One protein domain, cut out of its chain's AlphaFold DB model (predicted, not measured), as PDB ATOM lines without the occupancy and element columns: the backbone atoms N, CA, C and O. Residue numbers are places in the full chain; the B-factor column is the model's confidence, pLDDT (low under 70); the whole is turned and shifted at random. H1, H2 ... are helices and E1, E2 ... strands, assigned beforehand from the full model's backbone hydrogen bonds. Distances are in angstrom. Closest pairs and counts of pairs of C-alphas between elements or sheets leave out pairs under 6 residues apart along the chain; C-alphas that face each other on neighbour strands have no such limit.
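What this domain is: This is residues 81 to 137 of the 140 residues of an uncharacterized protein of Avibacterium endocarditidis (UniProt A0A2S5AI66). The parts are strung out along one long, thin rod with no common core: a small loop of chain with the short strand E1 at one end, then the helix H1, then the hairpin of E2 and E3, and the hairpin of E4 and E5 making the other end. After H1 the chain folds back, with E2 beside the helix's residues 96 to 104, and E3 then runs on into E4 to carry the rod onward. The printed part has 57 residues with one named helix and five named strands, in the order E1, H1, E2, E3, E4, E5; its class is mixed, helices and strands. The two sheets, E2 - E3 and E4 - E5, are antiparallel. The whole is extended, with a radius of gyration of the C-alphas of 18.0 A and spans of 62 by 19 by 10 A.

How they stand to each other: Start at residues 81 to 82, which pair antiparallel with residues 88 to 89 of E1, residues 88 to 90; E1 pairs with no named strand. H1, residues 92 to 104, meets E1 only through their link. In H1, 8 of 9 O i to N i+4 pairs are within hydrogen-bond range. Look next at E2, residues 108 to 111: its closest C-alpha pair with H1 is Leu 103 and Asn 109, 5.8 A apart. E2 and E3, residues 116 to 119, form an antiparallel hairpin at 151 degrees, with N 109 and O 118 at 2.8 A. H1 and E3 are apart. E3 runs on into E4, residues 121 to 125, across a break of 1 residue, at 36 degrees. E4 and E5, residues 131 to 136, form an antiparallel hairpin at 152 degrees, with N 122 and O 135 at 2.8 A and N 135 and O 122 at 2.9 A. E2 and E5 are apart.

Where its parts are: Find C-alpha 88 at (173.401, 203.087, 248.900), where E1 begins its three residues to 90. H1 begins at C-alpha 92 at (164.369, 197.978, 242.125) and runs 17.2 A to C-alpha 104. E2, from 108 to 111, and E3, from 116 to 119, are each 9.8 A long. E4, from 121 to 125, is 12.6 A long, and E5, from 131 to 136, is 14.4 A long and ends at C-alpha 136 at (138.463, 197.018, 237.152).

The domain as a whole: The two C-alphas farthest apart are those of Gly 86 and Ala 128, 62.4 A. The printed part has no cut, and its five links are tight. The mean pLDDT of the printed part is 81.5; look for low confidence at residues 96 to 105, which are under 70.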
ATOM      1  N   LYS A  81     171.089 198.089 247.688       90.69
ATOM      2  CA  LYS A  81     172.378 197.797 247.042       90.69
ATOM      3  C   LYS A  81     173.244 199.038 246.902       90.69
ATOM      4  O   LYS A  81     172.734 200.153 246.806       90.69
ATOM      5  N   PHE A  82     174.555 198.838 246.858       90.38
ATOM      6  CA  PHE A  82     175.492 199.892 246.480       90.38
ATOM      7  C   PHE A  82     175.553 200.016 244.957       90.38
ATOM      8  O   PHE A  82     175.593 199.007 244.252       90.38
ATOM      9  N   ASN A  83     175.533 201.245 244.445       88.38
ATOM     10  CA  ASN A  83     175.777 201.507 243.030       88.38
ATOM     11  C   ASN A  83     177.289 201.515 242.717       88.38
ATOM     12  O   ASN A  83     178.122 201.396 243.615       88.38
ATOM     13  N   GLU A  84     177.646 201.699 241.445       89.00
ATOM     14  CA  GLU A  84     179.049 201.758 240.988       89.00
ATOM     15  C   GLU A  84     179.851 202.913 241.620       89.00
ATOM     16  O   GLU A  84     181.073 202.849 241.705       89.00
ATOM     17  N   GLU A  85     179.170 203.951 242.116       91.69
ATOM     18  CA  GLU A  85     179.772 205.080 242.840       91.69
ATOM     19  C   GLU A  85     179.885 204.829 244.358       91.69
ATOM     20  O   GLU A  85     180.260 205.732 245.106       91.69
ATOM     21  N   GLY A  86     179.507 203.640 244.843       89.12
ATOM     22  CA  GLY A  86     179.516 203.291 246.266       89.12
ATOM     23  C   GLY A  86     178.392 203.930 247.092       89.12
ATOM     24  O   GLY A  86     178.456 203.935 248.320       89.12
ATOM     25  N   LYS A  87     177.347 204.475 246.459       90.25
ATOM     26  CA  LYS A  87     176.170 205.034 247.144       90.25
ATOM     27  C   LYS A  87     175.122 203.956 247.381       90.25
ATOM     28  O   LYS A  87     174.835 203.161 246.487       90.25
ATOM     29  N   LEU A  88     174.514 203.970 248.565       92.19
ATOM     30  CA  LEU A  88     173.401 203.087 248.900       92.19
ATOM     31  C   LEU A  88     172.134 203.517 248.148       92.19
ATOM     32  O   LEU A  88     171.759 204.690 248.171       92.19
ATOM     33  N   GLY A  89     171.467 202.566 247.508       89.44
ATOM     34  CA  GLY A  89     170.209 202.763 246.801       89.44
ATOM     35  C   GLY A  89     169.273 201.572 246.963       89.44
ATOM     36  O   GLY A  89     169.623 200.561 247.566       89.44
ATOM     37  N   VAL A  90     168.069 201.706 246.413       88.12
ATOM     38  CA  VAL A  90     167.058 200.642 246.406       88.12
ATOM     39  C   VAL A  90     167.325 199.687 245.248       88.12
ATOM     40  O   VAL A  90     167.520 200.120 244.110       88.12
ATOM     41  N   ASP A  91     167.290 198.386 245.523       86.50
ATOM     42  CA  ASP A  91     167.300 197.363 244.491       86.50
ATOM     43  C   ASP A  91     165.904 197.201 243.879       86.50
ATOM     44  O   ASP A  91     165.045 196.457 244.355       86.50
ATOM     45  N   THR A  92     165.667 197.943 242.801       76.94
ATOM     46  CA  THR A  92     164.369 197.978 242.125       76.94
ATOM     47  C   THR A  92     163.951 196.638 241.532       76.94
ATOM     48  O   THR A  92     162.757 196.421 241.389       76.94
ATOM     49  N   GLU A  93     164.880 195.732 241.216       77.00
ATOM     50  CA  GLU A  93     164.538 194.397 240.695       77.00
ATOM     51  C   GLU A  93     163.900 193.531 241.789       77.00
ATOM     52  O   GLU A  93     162.885 192.864 241.580       77.00
ATOM     53  N   LYS A  94     164.459 193.606 243.000       77.38
ATOM     54  CA  LYS A  94     163.955 192.905 244.183       77.38
ATOM     55  C   LYS A  94     162.642 193.509 244.678       77.38
ATOM     56  O   LYS A  94     161.704 192.779 244.993       77.38
ATOM     57  N   VAL A  95     162.539 194.839 244.683       74.56
ATOM     58  CA  VAL A  95     161.309 195.553 245.064       74.56
ATOM     59  C   VAL A  95     160.204 195.404 244.007       74.56
ATOM     60  O   VAL A  95     159.032 195.277 244.363       74.56
ATOM     61  N   GLY A  96     160.555 195.352 242.721       66.44
ATOM     62  CA  GLY A  96     159.621 195.151 241.612       66.44
ATOM     63  C   GLY A  96     158.827 193.851 241.741       66.44
ATOM     64  O   GLY A  96     157.617 193.853 241.522       66.44
ATOM     65  N   GLY A  97     159.452 192.770 242.221       63.94
ATOM     66  CA  GLY A  97     158.756 191.511 242.519       63.94
ATOM     67  C   GLY A  97     157.705 191.627 243.633       63.94
ATOM     68  O   GLY A  97     156.633 191.024 243.546       63.94
ATOM     69  N   VAL A  98     157.964 192.444 244.659       63.59
ATOM     70  CA  VAL A  98     157.021 192.685 245.768       63.59
ATOM     71  C   VAL A  98     155.835 193.531 245.298       63.59
ATOM     72  O   VAL A  98     154.682 193.200 245.575       63.59
ATOM     73  N   ILE A  99     156.109 194.602 244.548       64.56
ATOM     74  CA  ILE A  99     155.075 195.498 244.017       64.56
ATOM     75  C   ILE A  99     154.246 194.784 242.939       64.56
ATOM     76  O   ILE A  99     153.020 194.864 242.960       64.56
ATOM     77  N   GLY A 100     154.883 194.029 242.043       61.22
ATOM     78  CA  GLY A 100     154.209 193.266 240.991       61.22
ATOM     79  C   GLY A 100     153.175 192.286 241.547       61.22
ATOM     80  O   GLY A 100     152.034 192.274 241.083       61.22
ATOM     81  N   ASN A 101     153.521 191.545 242.604       62.25
ATOM     82  CA  ASN A 101     152.592 190.620 243.261       62.25
ATOM     83  C   ASN A 101     151.420 191.337 243.953       62.25
ATOM     84  O   ASN A 101     150.284 190.872 243.871       62.25
ATOM     85  N   ALA A 102     151.662 192.477 244.607       62.94
ATOM     86  CA  ALA A 102     150.606 193.247 245.271       62.94
ATOM     87  C   ALA A 102     149.620 193.899 244.279       62.94
ATOM     88  O   ALA A 102     148.434 194.065 244.579       62.94
ATOM     89  N   LEU A 103     150.101 194.278 243.093       69.38
ATOM     90  CA  LEU A 103     149.297 194.934 242.065       69.38
ATOM     91  C   LEU A 103     148.491 193.936 241.216       69.38
ATOM     92  O   LEU A 103     147.325 194.209 240.918       69.38
ATOM     93  N   ALA A 104     149.066 192.772 240.889       66.56
ATOM     94  CA  ALA A 104     148.450 191.786 239.997       66.56
ATOM     95  C   ALA A 104     147.064 191.313 240.477       66.56
ATOM     96  O   ALA A 104     146.126 191.242 239.680       66.56
ATOM     97  N   GLY A 105     146.891 191.087 241.786       67.88
ATOM     98  CA  GLY A 105     145.596 190.700 242.368       67.88
ATOM     99  C   GLY A 105     144.519 191.792 242.297       67.88
ATOM    100  O   GLY A 105     143.334 191.506 242.398       67.88
ATOM    101  N   ASN A 106     144.904 193.049 242.062       73.31
ATOM    102  CA  ASN A 106     143.994 194.197 242.039       73.31
ATOM    103  C   ASN A 106     143.701 194.713 240.620       73.31
ATOM    104  O   ASN A 106     143.104 195.778 240.464       73.31
ATOM    105  N   GLY A 107     144.126 193.986 239.580       75.12
ATOM    106  CA  GLY A 107     143.981 194.436 238.191       75.12
ATOM    107  C   GLY A 107     144.900 195.606 237.835       75.12
ATOM    108  O   GLY A 107     144.665 196.298 236.844       75.12
ATOM    109  N   LEU A 108     145.931 195.845 238.645       82.12
ATOM    110  CA  LEU A 108     146.940 196.873 238.441       82.12
ATOM    111  C   LEU A 108     148.225 196.211 237.932       82.12
ATOM    112  O   LEU A 108     148.597 195.131 238.382       82.12
ATOM    113  N   ASN A 109     148.924 196.852 237.003       78.88
ATOM    114  CA  ASN A 109     150.215 196.378 236.517       78.88
ATOM    115  C   ASN A 109     151.161 197.560 236.313       78.88
ATOM    116  O   ASN A 109     150.836 198.481 235.567       78.88
ATOM    117  N   PHE A 110     152.324 197.542 236.955       77.06
ATOM    118  CA  PHE A 110     153.347 198.557 236.723       77.06
ATOM    119  C   PHE A 110     154.237 198.122 235.559       77.06
ATOM    120  O   PHE A 110     154.913 197.100 235.631       77.06
ATOM    121  N   ASP A 111     154.236 198.894 234.477       74.25
ATOM    122  CA  ASP A 111     155.130 198.655 233.351       74.25
ATOM    123  C   ASP A 111     156.479 199.330 233.620       74.25
ATOM    124  O   ASP A 111     156.624 200.554 233.569       74.25
ATOM    125  N   GLU A 112     157.492 198.513 233.898       72.00
ATOM    126  CA  GLU A 112     158.838 198.987 234.208       72.00
ATOM    127  C   GLU A 112     159.540 199.691 233.042       72.00
ATOM    128  O   GLU A 112     160.431 200.510 233.305       72.00
ATOM    129  N   ARG A 113     159.167 199.412 231.781       76.00
ATOM    130  CA  ARG A 113     159.751 200.086 230.608       76.00
ATOM    131  C   ARG A 113     159.191 201.487 230.442       76.00
ATOM    132  O   ARG A 113     159.957 202.411 230.188       76.00
ATOM    133  N   SER A 114     157.877 201.647 230.576       80.75
ATOM    134  CA  SER A 114     157.220 202.952 230.422       80.75
ATOM    135  C   SER A 114     157.170 203.770 231.715       80.75
ATOM    136  O   SER A 114     156.876 204.962 231.661       80.75
ATOM    137  N   LYS A 115     157.477 203.158 232.868       76.50
ATOM    138  CA  LYS A 115     157.318 203.739 234.214       76.50
ATOM    139  C   LYS A 115     155.876 204.187 234.497       76.50
ATOM    140  O   LYS A 115     155.660 205.140 235.243       76.50
ATOM    141  N   GLN A 116     154.892 203.507 233.905       78.38
ATOM    142  CA  GLN A 116     153.468 203.812 234.064       78.38
ATOM    143  C   GLN A 116     152.727 202.696 234.800       78.38
ATOM    144  O   GLN A 116     153.019 201.511 234.643       78.38
ATOM    145  N   LEU A 117     151.725 203.091 235.588       82.38
ATOM    146  CA  LEU A 117     150.769 202.173 236.195       82.38
ATOM    147  C   LEU A 117     149.595 201.958 235.238       82.38
ATOM    148  O   LEU A 117     148.835 202.882 234.954       82.38
ATOM    149  N   ASN A 118     149.433 200.726 234.780       82.81
ATOM    150  CA  ASN A 118     148.334 200.298 233.932       82.81
ATOM    151  C   ASN A 118     147.216 199.680 234.775       82.81
ATOM    152  O   ASN A 118     147.473 198.939 235.723       82.81
ATOM    153  N   VAL A 119     145.969 199.959 234.396       86.06
ATOM    154  CA  VAL A 119     144.770 199.396 235.032       86.06
ATOM    155  C   VAL A 119     144.037 198.530 234.017       86.06
ATOM    156  O   VAL A 119     143.596 199.017 232.973       86.06
ATOM    157  N   SER A 120     143.886 197.244 234.321       83.31
ATOM    158  CA  SER A 120     143.080 196.325 233.526       83.31
ATOM    159  C   SER A 120     141.603 196.597 233.788       83.31
ATOM    160  O   SER A 120     141.142 196.539 234.929       83.31
ATOM    161  N   THR A 121     140.845 196.919 232.740       83.94
ATOM    162  CA  THR A 121     139.412 197.210 232.855       83.94
ATOM    163  C   THR A 121     138.588 196.391 231.869       83.94
ATOM    164  O   THR A 121     139.006 196.130 230.742       83.94
ATOM    165  N   ALA A 122     137.391 195.997 232.292       84.81
ATOM    166  CA  ALA A 122     136.362 195.413 231.449       84.81
ATOM    167  C   ALA A 122     135.296 196.467 231.134       84.81
ATOM    168  O   ALA A 122     134.875 197.234 232.004       84.81
ATOM    169  N   ARG A 123     134.833 196.500 229.881       89.31
ATOM    170  CA  ARG A 123     133.709 197.355 229.481       89.31
ATOM    171  C   ARG A 123     132.405 196.743 229.974       89.31
ATOM    172  O   ARG A 123     132.120 195.585 229.687       89.31
ATOM    173  N   ILE A 124     131.587 197.547 230.639       89.56
ATOM    174  CA  ILE A 124     130.213 197.195 230.990       89.56
ATOM    175  C   ILE A 124     129.326 197.678 229.845       89.56
ATOM    176  O   ILE A 124     129.272 198.879 229.566       89.56
ATOM    177  N   VAL A 125     128.650 196.754 229.166       94.12
ATOM    178  CA  VAL A 125     127.746 197.053 228.046       94.12
ATOM    179  C   VAL A 125     126.302 196.739 228.421       94.12
ATOM    180  O   VAL A 125     126.034 195.782 229.142       94.12
ATOM    181  N   ASN A 126     125.362 197.552 227.940       93.12
ATOM    182  CA  ASN A 126     123.940 197.242 228.059       93.12
ATOM    183  C   ASN A 126     123.491 196.241 226.973       93.12
ATOM    184  O   ASN A 126     124.242 195.924 226.053       93.12
ATOM    185  N   ALA A 127     122.236 195.787 227.043       92.25
ATOM    186  CA  ALA A 127     121.662 194.847 226.072       92.25
ATOM    187  C   ALA A 127     121.648 195.365 224.616       92.25
ATOM    188  O   ALA A 127     121.533 194.574 223.686       92.25
ATOM    189  N   ALA A 128     121.791 196.677 224.409       93.69
ATOM    190  CA  ALA A 128     121.901 197.303 223.091       93.69
ATOM    191  C   ALA A 128     123.361 197.442 222.605       93.69
ATOM    192  O   ALA A 128     123.613 198.096 221.596       93.69
ATOM    193  N   GLY A 129     124.338 196.888 223.333       92.00
ATOM    194  CA  GLY A 129     125.765 196.970 223.005       92.00
ATOM    195  C   GLY A 129     126.418 198.321 223.316       92.00
ATOM    196  O   GLY A 129     127.589 198.525 222.994       92.00
ATOM    197  N   LYS A 130     125.706 199.257 223.958       94.50
ATOM    198  CA  LYS A 130     126.264 200.555 224.360       94.50
ATOM    199  C   LYS A 130     127.085 200.396 225.639       94.50
ATOM    200  O   LYS A 130     126.594 199.830 226.616       94.50
ATOM    201  N   VAL A 131     128.301 200.944 225.656       94.56
ATOM    202  CA  VAL A 131     129.137 201.020 226.866       94.56
ATOM    203  C   VAL A 131     128.472 201.953 227.879       94.56
ATOM    204  O   VAL A 131     128.187 203.110 227.568       94.56
ATOM    205  N   ILE A 132     128.221 201.439 229.079       94.12
ATOM    206  CA  ILE A 132     127.603 202.160 230.200       94.12
ATOM    207  C   ILE A 132     128.555 202.338 231.391       94.12
ATOM    208  O   ILE A 132     128.219 203.049 232.330       94.12
ATOM    209  N   GLY A 133     129.741 201.730 231.351       91.81
ATOM    210  CA  GLY A 133     130.757 201.893 232.385       91.81
ATOM    211  C   GLY A 133     131.986 201.018 232.163       91.81
ATOM    212  O   GLY A 133     132.072 200.281 231.177       91.81
ATOM    213  N   TYR A 134     132.920 201.096 233.106       89.50
ATOM    214  CA  TYR A 134     134.125 200.274 233.164       89.50
ATOM    215  C   TYR A 134     134.249 199.681 234.567       89.50
ATOM    216  O   TYR A 134     134.076 200.398 235.551       89.50
ATOM    217  N   ALA A 135     134.544 198.388 234.653       84.81
ATOM    218  CA  ALA A 135     134.909 197.719 235.897       84.81
ATOM    219  C   ALA A 135     136.406 197.410 235.880       84.81
ATOM    220  O   ALA A 135     136.944 197.072 234.826       84.81
ATOM    221  N   VAL A 136     137.081 197.502 237.026       84.94
ATOM    222  CA  VAL A 136     138.463 197.018 237.152       84.94
ATOM    223  C   VAL A 136     138.434 195.494 237.164       84.94
ATOM    224  O   VAL A 136     137.654 194.892 237.900       84.94
ATOM    225  N   ASN A 137     139.262 194.879 236.326       77.19
ATOM    226  CA  ASN A 137     139.370 193.434 236.238       77.19
ATOM    227  C   ASN A 137     140.411 192.959 237.257       77.19
ATOM    228  O   ASN A 137     141.605 192.941 236.960       77.19
TER     229      ASN A 137